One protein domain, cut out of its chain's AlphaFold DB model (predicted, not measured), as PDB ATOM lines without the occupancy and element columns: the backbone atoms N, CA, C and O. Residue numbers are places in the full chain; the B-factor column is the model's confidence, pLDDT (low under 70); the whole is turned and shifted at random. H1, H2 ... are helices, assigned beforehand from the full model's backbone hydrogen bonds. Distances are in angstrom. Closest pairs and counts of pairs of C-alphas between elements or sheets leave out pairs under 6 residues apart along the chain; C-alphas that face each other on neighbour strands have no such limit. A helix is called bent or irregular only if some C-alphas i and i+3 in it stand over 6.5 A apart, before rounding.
ATOM      1  N   ARG A  73      36.724  36.078 -48.564       94.31
ATOM      2  CA  ARG A  73      35.363  35.658 -48.203       94.31
ATOM      3  C   ARG A  73      34.977  34.310 -48.814       94.31
ATOM      4  O   ARG A  73      34.329  33.520 -48.130       94.31
ATOM      5  N   VAL A  74      35.334  34.060 -50.074       96.12
ATOM      6  CA  VAL A  74      35.074  32.770 -50.736       96.12
ATOM      7  C   VAL A  74      35.895  31.671 -50.061       96.12
ATOM      8  O   VAL A  74      35.328  30.672 -49.629       96.12
ATOM      9  N   LEU A  75      37.191  31.899 -49.827       97.00
ATOM     10  CA  LEU A  75      38.060  30.922 -49.160       97.00
ATOM     11  C   LEU A  75      37.594  30.567 -47.741       97.00
ATOM     12  O   LEU A  75      37.657  29.408 -47.338       97.00
ATOM     13  N   ASN A  76      37.027  31.522 -46.997       94.31
ATOM     14  CA  ASN A  76      36.456  31.263 -45.671       94.31
ATOM     15  C   ASN A  76      35.259  30.286 -45.666       94.31
ATOM     16  O   ASN A  76      34.857  29.826 -44.593       94.31
ATOM     17  N   ARG A  77      34.692  29.923 -46.826       93.75
ATOM     18  CA  ARG A  77      33.687  28.847 -46.931       93.75
ATOM     19  C   ARG A  77      34.295  27.458 -46.815       93.75
ATOM     20  O   ARG A  77      33.650  26.582 -46.240       93.75
ATOM     21  N   ARG A  78      35.547  27.301 -47.258       95.38
ATOM     22  CA  ARG A  78      36.352  26.076 -47.130       95.38
ATOM     23  C   ARG A  78      35.793  24.881 -47.909       95.38
ATOM     24  O   ARG A  78      35.867  23.754 -47.433       95.38
ATOM     25  N   TYR A  79      35.222  25.131 -49.086       96.50
ATOM     26  CA  TYR A  79      34.811  24.069 -50.013       96.50
ATOM     27  C   TYR A  79      35.895  23.706 -51.041       96.50
ATOM     28  O   TYR A  79      35.719  22.749 -51.783       96.50
ATOM     29  N   VAL A  80      37.001  24.453 -51.078       97.69
ATOM     30  CA  VAL A  80      38.099  24.304 -52.049       97.69
ATOM     31  C   VAL A  80      39.388  23.832 -51.371       97.69
ATOM     32  O   VAL A  80      39.491  23.891 -50.141       97.69
ATOM     33  N   ASP A  81      40.398  23.436 -52.154       97.75
ATOM     34  CA  ASP A  81      41.756  23.213 -51.639       97.75
ATOM     35  C   ASP A  81      42.359  24.529 -51.121       97.75
ATOM     36  O   ASP A  81      42.865  25.371 -51.870       97.75
ATOM     37  N   LEU A  82      42.291  24.711 -49.804       97.88
ATOM     38  CA  LEU A  82      42.744  25.936 -49.161       97.88
ATOM     39  C   LEU A  82      44.245  26.159 -49.304       97.88
ATOM     40  O   LEU A  82      44.641  27.309 -49.451       97.88
ATOM     41  N   ASN A  83      45.083  25.117 -49.274       98.12
ATOM     42  CA  ASN A  83      46.531  25.315 -49.360       98.12
ATOM     43  C   ASN A  83      46.919  25.846 -50.742       98.12
ATOM     44  O   ASN A  83      47.688  26.804 -50.829       98.12
ATOM     45  N   TYR A  84      46.338  25.293 -51.809       98.38
ATOM     46  CA  TYR A  84      46.557  25.796 -53.166       98.38
ATOM     47  C   TYR A  84      46.113  27.260 -53.304       98.38
ATOM     48  O   TYR A  84      46.902  28.135 -53.673       98.38
ATOM     49  N   TRP A  85      44.860  27.552 -52.955       98.62
ATOM     50  CA  TRP A  85      44.282  28.870 -53.201       98.62
ATOM     51  C   TRP A  85      44.814  29.968 -52.280       98.62
ATOM     52  O   TRP A  85      44.989  31.106 -52.720       98.62
ATOM     53  N   VAL A  86      45.107  29.651 -51.017       98.69
ATOM     54  CA  VAL A  86      45.764  30.592 -50.099       98.69
ATOM     55  C   VAL A  86      47.204  30.836 -50.528       98.69
ATOM     56  O   VAL A  86      47.647  31.979 -50.465       98.69
ATOM     57  N   SER A  87      47.932  29.821 -51.007       98.69
ATOM     58  CA  SER A  87      49.281  30.040 -51.542       98.69
ATOM     59  C   SER A  87      49.253  31.043 -52.696       98.69
ATOM     60  O   SER A  87      50.022  32.000 -52.680       98.69
ATOM     61  N   ARG A  88      48.308  30.887 -53.633       98.56
ATOM     62  CA  ARG A  88      48.103  31.839 -54.736       98.56
ATOM     63  C   ARG A  88      47.726  33.237 -54.238       98.56
ATOM     64  O   ARG A  88      48.228  34.225 -54.756       98.56
ATOM     65  N   LEU A  89      46.863  33.344 -53.223       98.62
ATOM     66  CA  LEU A  89      46.546  34.634 -52.599       98.62
ATOM     67  C   LEU A  89      47.806  35.306 -52.033       98.62
ATOM     68  O   LEU A  89      48.010  36.494 -52.267       98.62
ATOM     69  N   LEU A  90      48.658  34.556 -51.328       98.56
ATOM     70  CA  LEU A  90      49.907  35.074 -50.766       98.56
ATOM     71  C   LEU A  90      50.899  35.506 -51.859       98.56
ATOM     72  O   LEU A  90      51.515  36.557 -51.697       98.56
ATOM     73  N   ASP A  91      50.996  34.777 -52.981       98.38
ATOM     74  CA  ASP A  91      51.796  35.187 -54.153       98.38
ATOM     75  C   ASP A  91      51.363  36.567 -54.682       98.38
ATOM     76  O   ASP A  91      52.188  37.393 -55.074       98.38
ATOM     77  N   GLU A  92      50.055  36.835 -54.706       98.00
ATOM     78  CA  GLU A  92      49.533  38.130 -55.142       98.00
ATOM     79  C   GLU A  92      49.728  39.217 -54.080       98.00
ATOM     80  O   GLU A  92      50.075  40.349 -54.414       98.00
ATOM     81  N   MET A  93      49.567  38.886 -52.797       98.00
ATOM     82  CA  MET A  93      49.769  39.832 -51.696       98.00
ATOM     83  C   MET A  93      51.214  40.332 -51.581       98.00
ATOM     84  O   MET A  93      51.417  41.477 -51.186       98.00
ATOM     85  N   GLU A  94      52.214  39.538 -51.972       97.00
ATOM     86  CA  GLU A  94      53.614  39.993 -52.055       97.00
ATOM     87  C   GLU A  94      53.763  41.220 -52.976       97.00
ATOM     88  O   GLU A  94      54.497  42.157 -52.661       97.00
ATOM     89  N   LYS A  95      52.992  41.277 -54.069       95.88
ATOM     90  CA  LYS A  95      52.977  42.405 -55.020       95.88
ATOM     91  C   LYS A  95      52.182  43.610 -54.502       95.88
ATOM     92  O   LYS A  95      52.377  44.730 -54.963       95.88
ATOM     93  N   MET A  96      51.284  43.403 -53.533       95.81
ATOM     94  CA  MET A  96      50.437  44.461 -52.955       95.81
ATOM     95  C   MET A  96      51.224  45.457 -52.086       95.81
ATOM     96  O   MET A  96      50.706  46.515 -51.723       95.81
ATOM     97  N   THR A  97      52.490  45.158 -51.794       91.50
ATOM     98  CA  THR A  97      53.447  46.061 -51.138       91.50
ATOM     99  C   THR A  97      53.731  47.339 -51.932       91.50
ATOM    100  O   THR A  97      54.155  48.324 -51.335       91.50
ATOM    101  N   GLU A  98      53.401  47.386 -53.224       91.81
ATOM    102  CA  GLU A  98      53.559  48.572 -54.081       91.81
ATOM    103  C   GLU A  98      52.284  49.426 -54.200       91.81
ATOM    104  O   GLU A  98      52.310  50.514 -54.767       91.81
ATOM    105  N   LEU A  99      51.162  48.976 -53.627       95.06
ATOM    106  CA  LEU A  99      49.898  49.712 -53.688       95.06
ATOM    107  C   LEU A  99      49.941  51.031 -52.908       95.06
ATOM    108  O   LEU A  99      50.775  51.249 -52.018       95.06
ATOM    109  N   ASP A 100      48.973  51.900 -53.189       93.94
ATOM    110  CA  ASP A 100      48.741  53.079 -52.366       93.94
ATOM    111  C   ASP A 100      48.393  52.708 -50.907       93.94
ATOM    112  O   ASP A 100      47.995  51.586 -50.569       93.94
ATOM    113  N   LYS A 101      48.557  53.686 -50.012       94.50
ATOM    114  CA  LYS A 101      48.371  53.500 -48.567       94.50
ATOM    115  C   LYS A 101      46.940  53.086 -48.213       94.50
ATOM    116  O   LYS A 101      46.756  52.247 -47.336       94.50
ATOM    117  N   LYS A 102      45.931  53.622 -48.906       93.56
ATOM    118  CA  LYS A 102      44.515  53.308 -48.663       93.56
ATOM    119  C   LYS A 102      44.245  51.828 -48.925       93.56
ATOM    120  O   LYS A 102      43.710  51.135 -48.061       93.56
ATOM    121  N   ASN A 103      44.663  51.336 -50.085       94.88
ATOM    122  CA  ASN A 103      44.556  49.940 -50.482       94.88
ATOM    123  C   ASN A 103      45.240  49.008 -49.473       94.88
ATOM    124  O   ASN A 103      44.615  48.063 -48.986       94.88
ATOM    125  N   LYS A 104      46.488  49.312 -49.094       96.69
ATOM    126  CA  LYS A 104      47.238  48.545 -48.085       96.69
ATOM    127  C   LYS A 104      46.491  48.452 -46.758       96.69
ATOM    128  O   LYS A 104      46.344  47.357 -46.219       96.69
ATOM    129  N   ILE A 105      45.968  49.573 -46.255       95.94
ATOM    130  CA  ILE A 105      45.200  49.617 -45.001       95.94
ATOM    131  C   ILE A 105      43.971  48.702 -45.083       95.94
ATOM    132  O   ILE A 105      43.776  47.875 -44.194       95.94
ATOM    133  N   ILE A 106      43.177  48.782 -46.156       95.12
ATOM    134  CA  ILE A 106      41.965  47.954 -46.308       95.12
ATOM    135  C   ILE A 106      42.309  46.460 -46.424       95.12
ATOM    136  O   ILE A 106      41.586  45.602 -45.906       95.12
ATOM    137  N   ILE A 107      43.412  46.118 -47.092       97.00
ATOM    138  CA  ILE A 107      43.889  44.733 -47.171       97.00
ATOM    139  C   ILE A 107      44.258  44.229 -45.770       97.00
ATOM    140  O   ILE A 107      43.819  43.145 -45.385       97.00
ATOM    141  N   ILE A 108      44.968  45.026 -44.963       97.00
ATOM    142  CA  ILE A 108      45.298  44.677 -43.571       97.00
ATOM    143  C   ILE A 108      44.022  44.491 -42.730       97.00
ATOM    144  O   ILE A 108      43.912  43.504 -42.002       97.00
ATOM    145  N   GLU A 109      43.032  45.376 -42.871       95.62
ATOM    146  CA  GLU A 109      41.712  45.259 -42.224       95.62
ATOM    147  C   GLU A 109      40.974  43.973 -42.633       95.62
ATOM    148  O   GLU A 109      40.372  43.281 -41.811       95.62
ATOM    149  N   THR A 110      41.046  43.609 -43.913       95.69
ATOM    150  CA  THR A 110      40.468  42.360 -44.425       95.69
ATOM    151  C   THR A 110      41.161  41.145 -43.813       95.69
ATOM    152  O   THR A 110      40.507  40.178 -43.410       95.69
ATOM    153  N   MET A 111      42.490  41.186 -43.710       97.00
ATOM    154  CA  MET A 111      43.272  40.110 -43.108       97.00
ATOM    155  C   MET A 111      42.971  39.959 -41.616       97.00
ATOM    156  O   MET A 111      42.850  38.828 -41.142       97.00
ATOM    157  N   SER A 112      42.776  41.060 -40.888       94.88
ATOM    158  CA  SER A 112      42.407  41.033 -39.469       94.88
ATOM    159  C   SER A 112      40.956  40.604 -39.217       94.88
ATOM    160  O   SER A 112      40.638  40.166 -38.114       94.88
ATOM    161  N   GLY A 113      40.091  40.665 -40.235       90.81
ATOM    162  CA  GLY A 113      38.672  40.311 -40.131       90.81
ATOM    163  C   GLY A 113      37.781  41.461 -39.665       90.81
ATOM    164  O   GLY A 113      36.648  41.210 -39.232       90.81
ATOM    165  N   HIS A 114      38.274  42.702 -39.759       71.56
ATOM    166  CA  HIS A 114      37.541  43.915 -39.405       71.56
ATOM    167  C   HIS A 114      36.164  43.926 -40.105       71.56
ATOM    168  O   HIS A 114      36.052  43.613 -41.290       71.56
ATOM    169  N   ASN A 115      35.100  44.249 -39.356       56.28
ATOM    170  CA  ASN A 115      33.676  44.177 -39.743       56.28
ATOM    171  C   ASN A 115      33.018  42.785 -39.855       56.28
ATOM    172  O   ASN A 115      31.843  42.705 -40.228       56.28
ATOM    173  N   SER A 116      33.684  41.689 -39.482       60.53
ATOM    174  CA  SER A 116      33.015  40.385 -39.356       60.53
ATOM    175  C   SER A 116      32.612  40.107 -37.901       60.53
ATOM    176  O   SER A 116      33.434  40.178 -36.997       60.53
ATOM    177  N   LYS A 117      31.343  39.744 -37.649       56.97
ATOM    178  CA  LYS A 117      30.872  39.339 -36.300       56.97
ATOM    179  C   LYS A 117      31.548  38.065 -35.771       56.97
ATOM    180  O   LYS A 117      31.365  37.712 -34.612       56.97
ATOM    181  N   GLU A 118      32.264  37.357 -36.637       58.81
ATOM    182  CA  GLU A 118      32.846  36.041 -36.383       58.81
ATOM    183  C   GLU A 118      34.384  36.052 -36.494       58.81
ATOM    184  O   GLU A 118      34.986  34.983 -36.459       58.81
ATOM    185  N   ASP A 119      35.018  37.226 -36.641       64.75
ATOM    186  CA  ASP A 119      36.468  37.406 -36.856       64.75
ATOM    187  C   ASP A 119      37.048  36.541 -37.999       64.75
ATOM    188  O   ASP A 119      38.194  36.090 -37.954       64.75
ATOM    189  N   LYS A 120      36.259  36.297 -39.052       78.56
ATOM    190  CA  LYS A 120      36.612  35.442 -40.201       78.56
ATOM    191  C   LYS A 120      37.455  36.185 -41.243       78.56
ATOM    192  O   LYS A 120      37.096  36.255 -42.418       78.56
ATOM    193  N   GLY A 121      38.557  36.780 -40.795       92.56
ATOM    194  CA  GLY A 121      39.562  37.405 -41.656       92.56
ATOM    195  C   GLY A 121      40.513  36.399 -42.303       92.56
ATOM    196  O   GLY A 121      40.408  35.185 -42.103       92.56
ATOM    197  N   GLY A 122      41.484  36.913 -43.055       96.25
ATOM    198  CA  GLY A 122      42.565  36.101 -43.620       96.25
ATOM    199  C   GLY A 122      43.422  35.412 -42.551       96.25
ATOM    200  O   GLY A 122      43.754  34.245 -42.706       96.25
ATOM    201  N   VAL A 123      43.694  36.065 -41.416       96.12
ATOM    202  CA  VAL A 123      44.468  35.457 -40.315       96.12
ATOM    203  C   VAL A 123      43.768  34.221 -39.748       96.12
ATOM    204  O   VAL A 123      44.387  33.171 -39.605       96.12
ATOM    205  N   HIS A 124      42.465  34.320 -39.470       94.81
ATOM    206  CA  HIS A 124      41.663  33.185 -39.008       94.81
ATOM    207  C   HIS A 124      41.697  32.026 -40.014       94.81
ATOM    208  O   HIS A 124      41.922  30.879 -39.627       94.81
ATOM    209  N   LEU A 125      41.504  32.330 -41.303       95.75
ATOM    210  CA  LEU A 125      41.543  31.343 -42.379       95.75
ATOM    211  C   LEU A 125      42.890  30.608 -42.424       95.75
ATOM    212  O   LEU A 125      42.926  29.378 -42.400       95.75
ATOM    213  N   ILE A 126      43.986  31.361 -42.486       97.50
ATOM    214  CA  ILE A 126      45.317  30.817 -42.751       97.50
ATOM    215  C   ILE A 126      45.842  30.053 -41.534       97.50
ATOM    216  O   ILE A 126      46.238  28.899 -41.678       97.50
ATOM    217  N   CYS A 127      45.790  30.639 -40.334       95.75
ATOM    218  CA  CYS A 127      46.343  30.012 -39.128       95.75
ATOM    219  C   CYS A 127      45.621  28.712 -38.735       95.75
ATOM    220  O   CYS A 127      46.235  27.788 -38.188       95.75
ATOM    221  N   LEU A 128      44.305  28.632 -38.970       94.44
ATOM    222  CA  LEU A 128      43.506  27.489 -38.527       94.44
ATOM    223  C   LEU A 128      43.362  26.388 -39.576       94.44
ATOM    224  O   LEU A 128      43.200  25.233 -39.185       94.44
ATOM    225  N   TYR A 129      43.401  26.720 -40.870       95.81
ATOM    226  CA  TYR A 129      43.013  25.782 -41.931       95.81
ATOM    227  C   TYR A 129      44.072  25.558 -43.011       95.81
ATOM    228  O   TYR A 129      43.794  24.850 -43.976       95.81
ATOM    229  N   THR A 130      45.268  26.127 -42.863       96.81
ATOM    230  CA  THR A 130      46.391  25.907 -43.787       96.81
ATOM    231  C   THR A 130      47.702  25.750 -43.027       96.81
ATOM    232  O   THR A 130      47.784  26.102 -41.847       96.81
ATOM    233  N   ASP A 131      48.741  25.307 -43.732       96.00
ATOM    234  CA  ASP A 131      50.109  25.222 -43.206       96.00
ATOM    235  C   ASP A 131      50.970  26.435 -43.625       96.00
ATOM    236  O   ASP A 131      52.197  26.398 -43.589       96.00
ATOM    237  N   LEU A 132      50.327  27.540 -44.030       97.56
ATOM    238  CA  LEU A 132      50.968  28.718 -44.631       97.56
ATOM    239  C   LEU A 132      51.151  29.896 -43.656       97.56
ATOM    240  O   LEU A 132      51.396  31.025 -44.084       97.56
ATOM    241  N   GLU A 133      51.044  29.654 -42.346       96.31
ATOM    242  CA  GLU A 133      51.140  30.690 -41.305       96.31
ATOM    243  C   GLU A 133      52.447  31.492 -41.390       96.31
ATOM    244  O   GLU A 133      52.409  32.720 -41.447       96.31
ATOM    245  N   GLU A 134      53.599  30.816 -41.448       96.06
ATOM    246  CA  GLU A 134      54.913  31.474 -41.516       96.06
ATOM    247  C   GLU A 134      55.032  32.373 -42.753       96.06
ATOM    248  O   GLU A 134      55.508  33.510 -42.679       96.06
ATOM    249  N   ARG A 135      54.523  31.890 -43.890       97.38
ATOM    250  CA  ARG A 135      54.521  32.644 -45.140       97.38
ATOM    251  C   ARG A 135      53.644  33.889 -45.033       97.38
ATOM    252  O   ARG A 135      54.095  34.977 -45.384       97.38
ATOM    253  N   MET A 136      52.428  33.756 -44.503       97.56
ATOM    254  CA  MET A 136      51.542  34.895 -44.255       97.56
ATOM    255  C   MET A 136      52.215  35.936 -43.358       97.56
ATOM    256  O   MET A 136      52.146  37.122 -43.665       97.56
ATOM    257  N   VAL A 137      52.884  35.516 -42.281       96.44
ATOM    258  CA  VAL A 137      53.586  36.437 -41.374       96.44
ATOM    259  C   VAL A 137      54.621  37.269 -42.126       96.44
ATOM    260  O   VAL A 137      54.660  38.486 -41.943       96.44
ATOM    261  N   LYS A 138      55.419  36.644 -42.999       96.38
ATOM    262  CA  LYS A 138      56.407  37.349 -43.822       96.38
ATOM    263  C   LYS A 138      55.747  38.388 -44.736       96.38
ATOM    264  O   LYS A 138      56.107  39.559 -44.674       96.38
ATOM    265  N   VAL A 139      54.743  37.980 -45.512       97.69
ATOM    266  CA  VAL A 139      54.029  38.870 -46.445       97.69
ATOM    267  C   VAL A 139      53.373  40.038 -45.708       97.69
ATOM    268  O   VAL A 139      53.492  41.193 -46.110       97.69
ATOM    269  N   MET A 140      52.723  39.764 -44.576       97.50
ATOM    270  CA  MET A 140      52.060  40.793 -43.779       97.50
ATOM    271  C   MET A 140      53.040  41.763 -43.123       97.50
ATOM    272  O   MET A 140      52.685  42.924 -42.927       97.50
ATOM    273  N   ASN A 141      54.254  41.321 -42.783       95.88
ATOM    274  CA  ASN A 141      55.300  42.207 -42.276       95.88
ATOM    275  C   ASN A 141      55.737  43.234 -43.304       95.88
ATOM    276  O   ASN A 141      55.867  44.404 -42.958       95.88
ATOM    277  N   GLU A 142      55.913  42.807 -44.548       96.25
ATOM    278  CA  GLU A 142      56.252  43.703 -45.649       96.25
ATOM    279  C   GLU A 142      55.074  44.641 -45.953       96.25
ATOM    280  O   GLU A 142      55.242  45.858 -45.981       96.25
ATOM    281  N   LEU A 143      53.851  44.106 -46.049       96.38
ATOM    282  CA  LEU A 143      52.655  44.888 -46.376       96.38
ATOM    283  C   LEU A 143      52.337  45.985 -45.348       96.38
ATOM    284  O   LEU A 143      51.907  47.073 -45.726       96.38
ATOM    285  N   LYS A 144      52.545  45.718 -44.053       95.12
ATOM    286  CA  LYS A 144      52.306  46.697 -42.976       95.12
ATOM    287  C   LYS A 144      53.478  47.651 -42.739       95.12
ATOM    288  O   LYS A 144      53.380  48.535 -41.892       95.12
ATOM    289  N   SER A 145      54.597  47.465 -43.437       94.00
ATOM    290  CA  SER A 145      55.814  48.256 -43.252       94.00
ATOM    291  C   SER A 145      55.784  49.534 -44.095       94.00
ATOM    292  O   SER A 145      56.552  49.693 -45.042       94.00
ATOM    293  N   PHE A 146      54.907  50.473 -43.741       94.38
ATOM    294  CA  PHE A 146      54.864  51.801 -44.354       94.38
ATOM    295  C   PHE A 146      54.464  52.879 -43.345       94.38
ATOM    296  O   PHE A 146      53.948  52.601 -42.263       94.38
ATOM    297  N   TYR A 147      54.732  54.130 -43.709       90.94
ATOM    298  CA  TYR A 147      54.435  55.295 -42.885       90.94
ATOM    299  C   TYR A 147      53.228  56.055 -43.441       90.94
ATOM    300  O   TYR A 147      53.110  56.225 -44.656       90.94
ATOM    301  N   CYS A 148      52.354  56.506 -42.544       90.81
ATOM    302  CA  CYS A 148      51.266  57.432 -42.841       90.81
ATOM    303  C   CYS A 148      51.484  58.716 -42.043       90.81
ATOM    304  O   CYS A 148      51.861  58.638 -40.870       90.81
ATOM    305  N   ASP A 149      51.179  59.856 -42.646       89.56
ATOM    306  CA  ASP A 149      51.124  61.155 -41.982       89.56
ATOM    307  C   ASP A 149      49.855  61.938 -42.347       89.56
ATOM    308  O   ASP A 149      48.988  61.470 -43.089       89.56
ATOM    309  N   ASP A 150      49.729  63.139 -41.786       84.75
ATOM    310  CA  ASP A 150      48.554  63.989 -41.969       84.75
ATOM    311  C   ASP A 150      48.359  64.470 -43.418       84.75
ATOM    312  O   ASP A 150      47.243  64.857 -43.779       84.75
ATOM    313  N   TYR A 151      49.402  64.436 -44.259       85.25
ATOM    314  CA  TYR A 151      49.312  64.802 -45.676       85.25
ATOM    315  C   TYR A 151      48.708  63.685 -46.531       85.25
ATOM    316  O   TYR A 151      48.251  63.950 -47.642       85.25
ATOM    317  N   ASP A 152      48.656  62.459 -46.012       87.44
ATOM    318  CA  ASP A 152      48.018  61.321 -46.673       87.44
ATOM    319  C   ASP A 152      46.494  61.280 -46.465       87.44
ATOM    320  O   ASP A 152      45.816  60.405 -47.011       87.44
ATOM    321  N   ASN A 153      45.940  62.181 -45.644       84.69
ATOM    322  CA  ASN A 153      44.509  62.213 -45.366       84.69
ATOM    323  C   ASN A 153      43.708  62.447 -46.650       84.69
ATOM    324  O   ASN A 153      43.978  63.361 -47.432       84.69
ATOM    325  N   LEU A 154      42.666  61.639 -46.838       84.81
ATOM    326  CA  LEU A 154      41.795  61.736 -48.002       84.81
ATOM    327  C   LEU A 154      40.522  62.476 -47.617       84.81
ATOM    328  O   LEU A 154      39.959  62.245 -46.547       84.81
ATOM    329  N   ASN A 155      40.028  63.322 -48.521       82.69
ATOM    330  CA  ASN A 155      38.734  63.986 -48.366       82.69
ATOM    331  C   ASN A 155      37.582  63.018 -48.700       82.69
ATOM    332  O   ASN A 155      36.802  63.233 -49.627       82.69
ATOM    333  N   GLU A 156      37.523  61.910 -47.966       82.81
ATOM    334  CA  GLU A 156      36.558  60.831 -48.124       82.81
ATOM    335  C   GLU A 156      36.047  60.383 -46.750       82.81
ATOM    336  O   GLU A 156      36.789  60.315 -45.767       82.81
ATOM    337  N   ILE A 157      34.765  60.019 -46.671       80.56
ATOM    338  CA  ILE A 157      34.152  59.556 -45.420       80.56
ATOM    339  C   ILE A 157      34.935  58.352 -44.872       80.56
ATOM    340  O   ILE A 157      35.086  57.334 -45.546       80.56
ATOM    341  N   GLY A 158      35.409  58.465 -43.627       79.25
ATOM    342  CA  GLY A 158      36.184  57.414 -42.958       79.25
ATOM    343  C   GLY A 158      37.682  57.386 -43.296       79.25
ATOM    344  O   GLY A 158      38.359  56.444 -42.884       79.25
ATOM    345  N   TRP A 159      38.197  58.391 -44.017       87.50
ATOM    346  CA  TRP A 159      39.617  58.526 -44.381       87.50
ATOM    347  C   TRP A 159      40.246  59.869 -43.983       87.50
ATOM    348  O   TRP A 159      41.402  60.132 -44.302       87.50
ATOM    349  N   ASN A 160      39.515  60.680 -43.216       83.12
ATOM    350  CA  ASN A 160      39.983  61.976 -42.713       83.12
ATOM    351  C   ASN A 160      41.082  61.859 -41.638       83.12
ATOM    352  O   ASN A 160      41.605  62.876 -41.195       83.12
ATOM    353  N   ASN A 161      41.362  60.640 -41.165       88.94
ATOM    354  CA  ASN A 161      42.447  60.335 -40.239       88.94
ATOM    355  C   ASN A 161      43.052  58.971 -40.605       88.94
ATOM    356  O   ASN A 161      42.731  57.929 -40.024       88.94
ATOM    357  N   ILE A 162      43.868  58.977 -41.657       92.25
ATOM    358  CA  ILE A 162      44.495  57.775 -42.209       92.25
ATOM    359  C   ILE A 162      45.540  57.182 -41.256       92.25
ATOM    360  O   ILE A 162      45.689  55.961 -41.206       92.25
ATOM    361  N   VAL A 163      46.203  58.023 -40.456       93.06
ATOM    362  CA  VAL A 163      47.194  57.607 -39.455       93.06
ATOM    363  C   VAL A 163      46.544  56.712 -38.403       93.06
ATOM    364  O   VAL A 163      46.991  55.580 -38.200       93.06
ATOM    365  N   ASP A 164      45.447  57.165 -37.791       91.56
ATOM    366  CA  ASP A 164      44.731  56.373 -36.790       91.56
ATOM    367  C   ASP A 164      44.173  55.088 -37.396       91.56
ATOM    368  O   ASP A 164      44.234  54.029 -36.768       91.56
ATOM    369  N   ARG A 165      43.677  55.146 -38.636       92.69
ATOM    370  CA  ARG A 165      43.145  53.966 -39.320       92.69
ATOM    371  C   ARG A 165      44.231  52.927 -39.596       92.69
ATOM    372  O   ARG A 165      44.020  51.749 -39.317       92.69
ATOM    373  N   HIS A 166      45.402  53.354 -40.064       94.81
ATOM    374  CA  HIS A 166      46.562  52.484 -40.241       94.81
ATOM    375  C   HIS A 166      46.973  51.821 -38.918       94.81
ATOM    376  O   HIS A 166      47.092  50.597 -38.852       94.81
ATOM    377  N   LEU A 167      47.120  52.604 -37.843       93.56
ATOM    378  CA  LEU A 167      47.465  52.079 -36.519       93.56
ATOM    379  C   LEU A 167      46.414  51.087 -36.006       93.56
ATOM    380  O   LEU A 167      46.768  50.043 -35.454       93.56
ATOM    381  N   CYS A 168      45.126  51.378 -36.200       93.25
ATOM    382  CA  CYS A 168      44.039  50.462 -35.858       93.25
ATOM    383  C   CYS A 168      44.138  49.156 -36.648       93.25
ATOM    384  O   CYS A 168      44.116  48.089 -36.038       93.25
ATOM    385  N   ALA A 169      44.319  49.227 -37.969       94.75
ATOM    386  CA  ALA A 169      44.421  48.056 -38.835       94.75
ATOM    387  C   ALA A 169      45.589  47.142 -38.428       94.75
ATOM    388  O   ALA A 169      45.410  45.932 -38.268       94.75
ATOM    389  N   VAL A 170      46.772  47.716 -38.176       95.38
ATOM    390  CA  VAL A 170      47.951  46.966 -37.712       95.38
ATOM    391  C   VAL A 170      47.706  46.335 -36.342       95.38
ATOM    392  O   VAL A 170      48.017  45.161 -36.135       95.38
ATOM    393  N   ASN A 171      47.119  47.079 -35.405       94.00
ATOM    394  CA  ASN A 171      46.804  46.559 -34.077       94.00
ATOM    395  C   ASN A 171      45.774  45.427 -34.128       94.00
ATOM    396  O   ASN A 171      45.933  44.428 -33.424       94.00
ATOM    397  N   ASP A 172      44.739  45.554 -34.956       93.62
ATOM    398  CA  ASP A 172      43.726  44.521 -35.155       93.62
ATOM    399  C   ASP A 172      44.342  43.264 -35.777       93.62
ATOM    400  O   ASP A 172      44.076  42.161 -35.297       93.62
ATOM    401  N   TYR A 173      45.235  43.409 -36.762       94.94
ATOM    402  CA  TYR A 173      46.005  42.286 -37.306       94.94
ATOM    403  C   TYR A 173      46.817  41.575 -36.215       94.94
ATOM    404  O   TYR A 173      46.725  40.356 -36.066       94.94
ATOM    405  N   VAL A 174      47.558  42.324 -35.389       93.38
ATOM    406  CA  VAL A 174      48.341  41.750 -34.279       93.38
ATOM    407  C   VAL A 174      47.436  41.041 -33.268       93.38
ATOM    408  O   VAL A 174      47.798  39.976 -32.764       93.38
ATOM    409  N   ARG A 175      46.254  41.589 -32.956       92.12
ATOM    410  CA  ARG A 175      45.278  40.937 -32.065       92.12
ATOM    411  C   ARG A 175      44.720  39.654 -32.675       92.12
ATOM    412  O   ARG A 175      44.671  38.644 -31.975       92.12
ATOM    413  N   ALA A 176      44.345  39.670 -33.953       92.81
ATOM    414  CA  ALA A 176      43.882  38.483 -34.667       92.81
ATOM    415  C   ALA A 176      44.965  37.395 -34.675       92.81
ATOM    416  O   ALA A 176      44.691  36.241 -34.355       92.81
ATOM    417  N   TYR A 177      46.218  37.774 -34.933       93.38
ATOM    418  CA  TYR A 177      47.336  36.839 -34.929       93.38
ATOM    419  C   TYR A 177      47.616  36.273 -33.533       93.38
ATOM    420  O   TYR A 177      47.774  35.070 -33.387       93.38
ATOM    421  N   LYS A 178      47.574  37.091 -32.473       91.31
ATOM    422  CA  LYS A 178      47.653  36.600 -31.081       91.31
ATOM    423  C   LYS A 178      46.558  35.591 -30.740       91.31
ATOM    424  O   LYS A 178      46.772  34.726 -29.896       91.31
ATOM    425  N   LYS A 179      45.376  35.751 -31.336       91.12
ATOM    426  CA  LYS A 179      44.204  34.914 -31.077       91.12
ATOM    427  C   LYS A 179      44.260  33.578 -31.821       91.12
ATOM    428  O   LYS A 179      43.840  32.575 -31.254       91.12
ATOM    429  N   PHE A 180      44.737  33.569 -33.066       92.25
ATOM    430  CA  PHE A 180      44.651  32.398 -33.951       92.25
ATOM    431  C   PHE A 180      46.000  31.779 -34.328       92.25
ATOM    432  O   PHE A 180      46.043  30.588 -34.633       92.25
ATOM    433  N   GLY A 181      47.075  32.565 -34.322       88.12
ATOM    434  CA  GLY A 181      48.424  32.123 -34.658       88.12
ATOM    435  C   GLY A 181      48.972  31.127 -33.642       88.12
ATOM    436  O   GLY A 181      48.686  31.195 -32.444       88.12
TER     437      GLY A 181
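AT A GLANCE: This is residues 73 to 181 of the 188 residues of an uncharacterized protein of Ruminococcaceae bacterium YAD3003 (UniProt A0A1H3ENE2). Five helices run nearly along one axis in a loose-ended bundle: H5, the longest, lies along one side, H1 and H4 lie side by side toward the other, and between them H2 and H3 follow each other end to end as one interrupted row. The loop of residues 113 to 121 joins H2 to H3, and the long link of residues 144 to 161 loops round one end of the bundle from H4 to H5. The printed part has 109 residues with five named helices, H1 to H5 in chain order, and no named strand; the class is all helix. It is compact, with a radius of gyration of the C-alphas of 14.0 A, and spans 42 by 29 by 23 A.

IN THESE COORDINATES: The longest helix, H5, holds residues 162 to 180 and measures 26.7 A from C-alpha 162 to C-alpha 180, which is at (44.651, 32.398, -33.951). H2 holds residues 101 to 112 and measures 16.5 A. H3 holds residues 122 to 129, 10.5 A. H4 holds residues 133 to 143, 15.2 A. H1 holds residues 82 to 98, 25.6 A, from C-alpha 82 at (42.744, 25.936, -49.161); it is neither bent nor irregular, but only just: C-alphas 95 and 98 are 6.3 A apart.

HOW THE PARTS SIT: H5 touches H2 at a shallow tilt of 23 degrees, the same way; their closest C-alphas, of Tyr 173 and Ser 112, are 4.4 A apart. With residues 173 to 180 alone H5 touches H3, at 9 degrees and the same way, closest at the C-alphas of Phe 180 and His 124, 5.9 A. H2 touches H3 with residues 110 to 112 alone; the C-alphas of Met 111 and Gly 122 come closest, 4.1 A. H4 and H5 are near each other. H3 and H4 only just touch, with 3 pairs of C-alphas within 8 A, and only at the corner; the closest C-alphas are those of Cys 127 and Glu 133, 5.3 A. With residues 90 to 97 alone H1 touches H4, at a shallow tilt of 18 degrees, the same way; the C-alphas of Thr 97 and Leu 143 are closest, 5.0 A. H1 and H2 are close but not clearly touching, and H1 and H5 are apart. In H2, H3, H4 and H5 every O i to N i+4 pair is within hydrogen-bond range, and in H1 10 of 13 are.

THE WHOLE: The C-alphas of Tyr 79 and Tyr 151, the two farthest apart, are 43.5 A apart. The printed part has no cut. The link H4 to H5 is long, with 18 residues. The mean pLDDT of the printed part is 92.0; residues 115 to 119 are under 70.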